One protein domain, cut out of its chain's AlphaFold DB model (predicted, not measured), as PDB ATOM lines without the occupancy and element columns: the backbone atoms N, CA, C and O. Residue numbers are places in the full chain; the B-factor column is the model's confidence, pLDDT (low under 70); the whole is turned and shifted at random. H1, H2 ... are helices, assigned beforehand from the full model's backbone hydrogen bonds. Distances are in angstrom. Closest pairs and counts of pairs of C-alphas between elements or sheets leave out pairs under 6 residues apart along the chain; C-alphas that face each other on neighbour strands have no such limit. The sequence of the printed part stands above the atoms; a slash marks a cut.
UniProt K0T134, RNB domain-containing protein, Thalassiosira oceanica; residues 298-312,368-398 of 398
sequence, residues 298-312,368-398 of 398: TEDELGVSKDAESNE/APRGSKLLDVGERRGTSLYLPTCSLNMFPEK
ATOM      1  N   THR A 298       7.986  39.003  94.692       76.94
ATOM      2  CA  THR A 298       9.192  38.690  93.910       76.94
ATOM      3  C   THR A 298       8.935  37.504  92.980       76.94
ATOM      4  O   THR A 298       8.018  36.726  93.227       76.94
ATOM      5  N   GLU A 299       9.751  37.321  91.940       76.50
ATOM      6  CA  GLU A 299       9.605  36.168  91.032       76.50
ATOM      7  C   GLU A 299       9.725  34.826  91.764       76.50
ATOM      8  O   GLU A 299       8.997  33.893  91.449       76.50
ATOM      9  N   ASP A 300      10.573  34.750  92.793       81.00
ATOM     10  CA  ASP A 300      10.706  33.552  93.625       81.00
ATOM     11  C   ASP A 300       9.410  33.279  94.407       81.00
ATOM     12  O   ASP A 300       8.949  32.143  94.480       81.00
ATOM     13  N   GLU A 301       8.786  34.327  94.958       86.31
ATOM     14  CA  GLU A 301       7.503  34.232  95.674       86.31
ATOM     15  C   GLU A 301       6.354  33.855  94.723       86.31
ATOM     16  O   GLU A 301       5.499  33.048  95.080       86.31
ATOM     17  N   LEU A 302       6.355  34.390  93.498       89.31
ATOM     18  CA  LEU A 302       5.397  34.019  92.454       89.31
ATOM     19  C   LEU A 302       5.606  32.579  91.969       89.31
ATOM     20  O   LEU A 302       4.633  31.882  91.696       89.31
ATOM     21  N   GLY A 303       6.858  32.126  91.864       90.19
ATOM     22  CA  GLY A 303       7.199  30.740  91.549       90.19
ATOM     23  C   GLY A 303       6.672  29.778  92.610       90.19
ATOM     24  O   GLY A 303       6.000  28.811  92.274       90.19
ATOM     25  N   VAL A 304       6.870  30.108  93.889       91.88
ATOM     26  CA  VAL A 304       6.322  29.342  95.020       91.88
ATOM     27  C   VAL A 304       4.793  29.252  94.973       91.88
ATOM     28  O   VAL A 304       4.247  28.195  95.282       91.88
ATOM     29  N   SER A 305       4.107  30.327  94.576       93.81
ATOM     30  CA  SER A 305       2.648  30.313  94.400       93.81
ATOM     31  C   SER A 305       2.212  29.336  93.314       93.81
ATOM     32  O   SER A 305       1.373  28.480  93.558       93.81
ATOM     33  N   LYS A 306       2.856  29.395  92.140       93.69
ATOM     34  CA  LYS A 306       2.573  28.483  91.021       93.69
ATOM     35  C   LYS A 306       2.816  27.024  91.394       93.69
ATOM     36  O   LYS A 306       2.036  26.154  91.014       93.69
ATOM     37  N   ASP A 307       3.882  26.754  92.144       91.88
ATOM     38  CA  ASP A 307       4.171  25.409  92.641       91.88
ATOM     39  C   ASP A 307       3.039  24.919  93.561       91.88
ATOM     40  O   ASP A 307       2.592  23.779  93.431       91.88
ATOM     41  N   ALA A 308       2.534  25.783  94.450       91.44
ATOM     42  CA  ALA A 308       1.403  25.464  95.316       91.44
ATOM     43  C   ALA A 308       0.102  25.257  94.522       91.44
ATOM     44  O   ALA A 308      -0.576  24.260  94.750       91.44
ATOM     45  N   GLU A 309      -0.210  26.130  93.561       90.44
ATOM     46  CA  GLU A 309      -1.382  26.025  92.675       90.44
ATOM     47  C   GLU A 309      -1.368  24.706  91.882       90.44
ATOM     48  O   GLU A 309      -2.384  24.024  91.763       90.44
ATOM     49  N   SER A 310      -0.192  24.292  91.400       90.12
ATOM     50  CA  SER A 310      -0.018  23.036  90.659       90.12
ATOM     51  C   SER A 310      -0.155  21.773  91.520       90.12
ATOM     52  O   SER A 310      -0.216  20.658  90.994       90.12
ATOM     53  N   ASN A 311      -0.199  21.916  92.847       86.81
ATOM     54  CA  ASN A 311      -0.291  20.789  93.757       86.81
ATOM     55  C   ASN A 311      -1.728  20.258  93.840       86.81
ATOM     56  O   ASN A 311      -2.505  20.638  94.717       86.81
ATOM     57  N   GLU A 312      -2.062  19.285  92.995       84.38
ATOM     58  CA  GLU A 312      -3.360  18.596  93.021       84.38
ATOM     59  C   GLU A 312      -3.562  17.688  94.254       84.38
ATOM     60  O   GLU A 312      -4.677  17.225  94.515       84.38
ATOM     61  N   ALA A 368      -1.090  26.593 101.537       93.12
ATOM     62  CA  ALA A 368       0.014  27.081 102.349       93.12
ATOM     63  C   ALA A 368       0.130  26.304 103.675       93.12
ATOM     64  O   ALA A 368       0.040  26.916 104.742       93.12
ATOM     65  N   PRO A 369       0.371  24.977 103.648       91.94
ATOM     66  CA  PRO A 369       0.463  24.192 104.870       91.94
ATOM     67  C   PRO A 369       1.670  24.614 105.710       91.94
ATOM     68  O   PRO A 369       2.637  25.209 105.213       91.94
ATOM     69  N   ARG A 370       1.653  24.258 106.996       91.69
ATOM     70  CA  ARG A 370       2.765  24.529 107.923       91.69
ATOM     71  C   ARG A 370       4.115  24.070 107.365       91.69
ATOM     72  O   ARG A 370       4.289  22.911 106.999       91.69
ATOM     73  N   GLY A 371       5.085  24.985 107.357       89.94
ATOM     74  CA  GLY A 371       6.436  24.744 106.837       89.94
ATOM     75  C   GLY A 371       6.554  24.810 105.312       89.94
ATOM     76  O   GLY A 371       7.635  24.555 104.781       89.94
ATOM     77  N   SER A 372       5.475  25.142 104.596       92.75
ATOM     78  CA  SER A 372       5.547  25.426 103.164       92.75
ATOM     79  C   SER A 372       6.216  26.771 102.898       92.75
ATOM     80  O   SER A 372       6.088  27.727 103.662       92.75
ATOM     81  N   LYS A 373       6.873  26.869 101.740       93.19
ATOM     82  CA  LYS A 373       7.444  28.136 101.274       93.19
ATOM     83  C   LYS A 373       6.367  29.207 101.085       93.19
ATOM     84  O   LYS A 373       6.660  30.377 101.292       93.19
ATOM     85  N   LEU A 374       5.147  28.833 100.684       93.94
ATOM     86  CA  LEU A 374       4.061  29.795 100.482       93.94
ATOM     87  C   LEU A 374       3.621  30.405 101.816       93.94
ATOM     88  O   LEU A 374       3.450  31.621 101.900       93.94
ATOM     89  N   LEU A 375       3.535  29.593 102.876       94.31
ATOM     90  CA  LEU A 375       3.266  30.099 104.219       94.31
ATOM     91  C   LEU A 375       4.363  31.063 104.686       94.31
ATOM     92  O   LEU A 375       4.031  32.129 105.191       94.31
ATOM     93  N   ASP A 376       5.645  30.767 104.434       91.50
ATOM     94  CA  ASP A 376       6.745  31.690 104.755       91.50
ATOM     95  C   ASP A 376       6.572  33.064 104.071       91.50
ATOM     96  O   ASP A 376       6.937  34.098 104.639       91.50
ATOM     97  N   VAL A 377       6.032  33.103 102.844       90.00
ATOM     98  CA  VAL A 377       5.713  34.362 102.141       90.00
ATOM     99  C   VAL A 377       4.587  35.108 102.856       90.00
ATOM    100  O   VAL A 377       4.723  36.308 103.121       90.00
ATOM    101  N   GLY A 378       3.511  34.399 103.204       91.88
ATOM    102  CA  GLY A 378       2.387  34.950 103.960       91.88
ATOM    103  C   GLY A 378       2.824  35.506 105.317       91.88
ATOM    104  O   GLY A 378       2.524  36.654 105.633       91.88
ATOM    105  N   GLU A 379       3.630  34.762 106.079       90.19
ATOM    106  CA  GLU A 379       4.153  35.174 107.389       90.19
ATOM    107  C   GLU A 379       5.031  36.431 107.312       90.19
ATOM    108  O   GLU A 379       4.980  37.285 108.201       90.19
ATOM    109  N   ARG A 380       5.819  36.595 106.239       82.94
ATOM    110  CA  ARG A 380       6.633  37.808 106.029       82.94
ATOM    111  C   ARG A 380       5.785  39.057 105.817       82.94
ATOM    112  O   ARG A 380       6.230  40.146 106.181       82.94
ATOM    113  N   ARG A 381       4.609  38.915 105.204       88.19
ATOM    114  CA  ARG A 381       3.650  40.010 104.997       88.19
ATOM    115  C   ARG A 381       2.751  40.213 106.210       88.19
ATOM    116  O   ARG A 381       2.421  41.348 106.537       88.19
ATOM    117  N   GLY A 382       2.397  39.129 106.892       90.44
ATOM    118  CA  GLY A 382       1.575  39.085 108.098       90.44
ATOM    119  C   GLY A 382       0.094  39.383 107.862       90.44
ATOM    120  O   GLY A 382      -0.750  38.780 108.514       90.44
ATOM    121  N   THR A 383      -0.236  40.309 106.962       91.19
ATOM    122  CA  THR A 383      -1.614  40.692 106.641       91.19
ATOM    123  C   THR A 383      -1.704  41.340 105.259       91.19
ATOM    124  O   THR A 383      -0.699  41.833 104.736       91.19
ATOM    125  N   SER A 384      -2.906  41.360 104.680       90.38
ATOM    126  CA  SER A 384      -3.223  42.207 103.530       90.38
ATOM    127  C   SER A 384      -3.364  43.664 103.985       90.38
ATOM    128  O   SER A 384      -3.935  43.945 105.039       90.38
ATOM    129  N   LEU A 385      -2.845  44.611 103.202       88.00
ATOM    130  CA  LEU A 385      -2.943  46.043 103.493       88.00
ATOM    131  C   LEU A 385      -3.925  46.708 102.529       88.00
ATOM    132  O   LEU A 385      -3.664  46.769 101.331       88.00
ATOM    133  N   TYR A 386      -5.017  47.258 103.058       87.06
ATOM    134  CA  TYR A 386      -6.026  47.977 102.279       87.06
ATOM    135  C   TYR A 386      -5.837  49.485 102.460       87.06
ATOM    136  O   TYR A 386      -6.039  50.029 103.548       87.06
ATOM    137  N   LEU A 387      -5.411  50.162 101.396       84.88
ATOM    138  CA  LEU A 387      -5.188  51.604 101.341       84.88
ATOM    139  C   LEU A 387      -6.246  52.263 100.446       84.88
ATOM    140  O   LEU A 387      -6.766  51.624  99.533       84.88
ATOM    141  N   PRO A 388      -6.524  53.569 100.618       81.25
ATOM    142  CA  PRO A 388      -7.453  54.284  99.740       81.25
ATOM    143  C   PRO A 388      -7.082  54.230  98.250       81.25
ATOM    144  O   PRO A 388      -7.941  54.425  97.395       81.25
ATOM    145  N   THR A 389      -5.801  54.020  97.936       77.44
ATOM    146  CA  THR A 389      -5.266  54.003  96.570       77.44
ATOM    147  C   THR A 389      -5.027  52.598  96.019       77.44
ATOM    148  O   THR A 389      -4.945  52.450  94.799       77.44
ATOM    149  N   CYS A 390      -4.880  51.579  96.872       79.69
ATOM    150  CA  CYS A 390      -4.607  50.204  96.452       79.69
ATOM    151  C   CYS A 390      -4.814  49.182  97.578       79.69
ATOM    152  O   CYS A 390      -4.786  49.522  98.758       79.69
ATOM    153  N   SER A 391      -4.923  47.911  97.197       84.12
ATOM    154  CA  SER A 391      -4.844  46.768  98.110       84.12
ATOM    155  C   SER A 391      -3.546  46.003  97.860       84.12
ATOM    156  O   SER A 391      -3.138  45.818  96.712       84.12
ATOM    157  N   LEU A 392      -2.876  45.576  98.929       86.31
ATOM    158  CA  LEU A 392      -1.669  44.758  98.881       86.31
ATOM    159  C   LEU A 392      -1.946  43.421  99.559       86.31
ATOM    160  O   LEU A 392      -2.043  43.357 100.782       86.31
ATOM    161  N   ASN A 393      -2.036  42.358  98.769       89.81
ATOM    162  CA  ASN A 393      -2.472  41.053  99.263       89.81
ATOM    163  C   ASN A 393      -1.393  40.353 100.102       89.81
ATOM    164  O   ASN A 393      -0.190  40.517  99.869       89.81
ATOM    165  N   MET A 394      -1.823  39.540 101.065       92.44
ATOM    166  CA  MET A 394      -0.941  38.680 101.855       92.44
ATOM    167  C   MET A 394      -0.322  37.557 101.013       92.44
ATOM    168  O   MET A 394       0.871  37.288 101.137       92.44
ATOM    169  N   PHE A 395      -1.103  36.957 100.116       92.44
ATOM    170  CA  PHE A 395      -0.649  35.946  99.160       92.44
ATOM    171  C   PHE A 395      -0.716  36.469  97.720       92.44
ATOM    172  O   PHE A 395      -1.426  37.447  97.456       92.44
ATOM    173  N   PRO A 396       0.056  35.880  96.791       90.81
ATOM    174  CA  PRO A 396      -0.110  36.154  95.369       90.81
ATOM    175  C   PRO A 396      -1.542  35.856  94.907       90.81
ATOM    176  O   PRO A 396      -2.224  35.026  95.493       90.81
ATOM    177  N   GLU A 397      -2.000  36.541  93.857       82.31
ATOM    178  CA  GLU A 397      -3.377  36.392  93.346       82.31
ATOM    179  C   GLU A 397      -3.671  35.026  92.702       82.31
ATOM    180  O   GLU A 397      -4.838  34.703  92.502       82.31
ATOM    181  N   LYS A 398      -2.636  34.267  92.322       71.69
ATOM    182  CA  LYS A 398      -2.749  32.966  91.653       71.69
ATOM    183  C   LYS A 398      -1.968  31.909  92.398       71.69
ATOM    184  O   LYS A 398      -0.799  32.218  92.747       71.69
TER     185      LYS A 398
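Overview. This is residues 298 to 312 and 368 to 398 of the 398 residues of the protein "RNB domain-containing protein" of Thalassiosira oceanica (UniProt K0T134). Two short helices, H1 and H2, pack steeply on each other, and a long loop runs out from the end of H2 and folds back toward them as a thin arm, whose residues 386 to 391 stick out. The printed part has 46 residues, with two named helices, H1 then H2, and no named strand; the class is all helix, with 20 residues in named elements, under half. It is only just compact, close to loose, with a radius of gyration of the C-alphas of 11.3 A, and spans 36 by 18 by 18 A.

Along the chain. Find C-alpha 299 at (9.605, 36.168, 91.032); from there H1, residues 299 to 309, runs 15.0 A. H2, residues 373 to 381, runs 13.0 A to C-alpha 381 at (3.650, 40.010, 104.997).

Arrangement. Look at Val 304 and Leu 374, where H1 and H2 touch: their C-alphas, the closest, are 5.9 A apart. The helices run opposite ways at a steep tilt of 56 degrees. In H1 and H2 every O i to N i+4 pair is within hydrogen-bond range. Residues 385 to 386 pair with 391 to 392, antiparallel.

Size, cuts and confidence. The farthest C-alphas, of Glu 312 and Pro 388, are 36.5 A apart. Residues 313 to 367 are not printed; C-alphas 312 and 368 lie 13.1 A apart across this cut. No printed residue is under 70 in pLDDT.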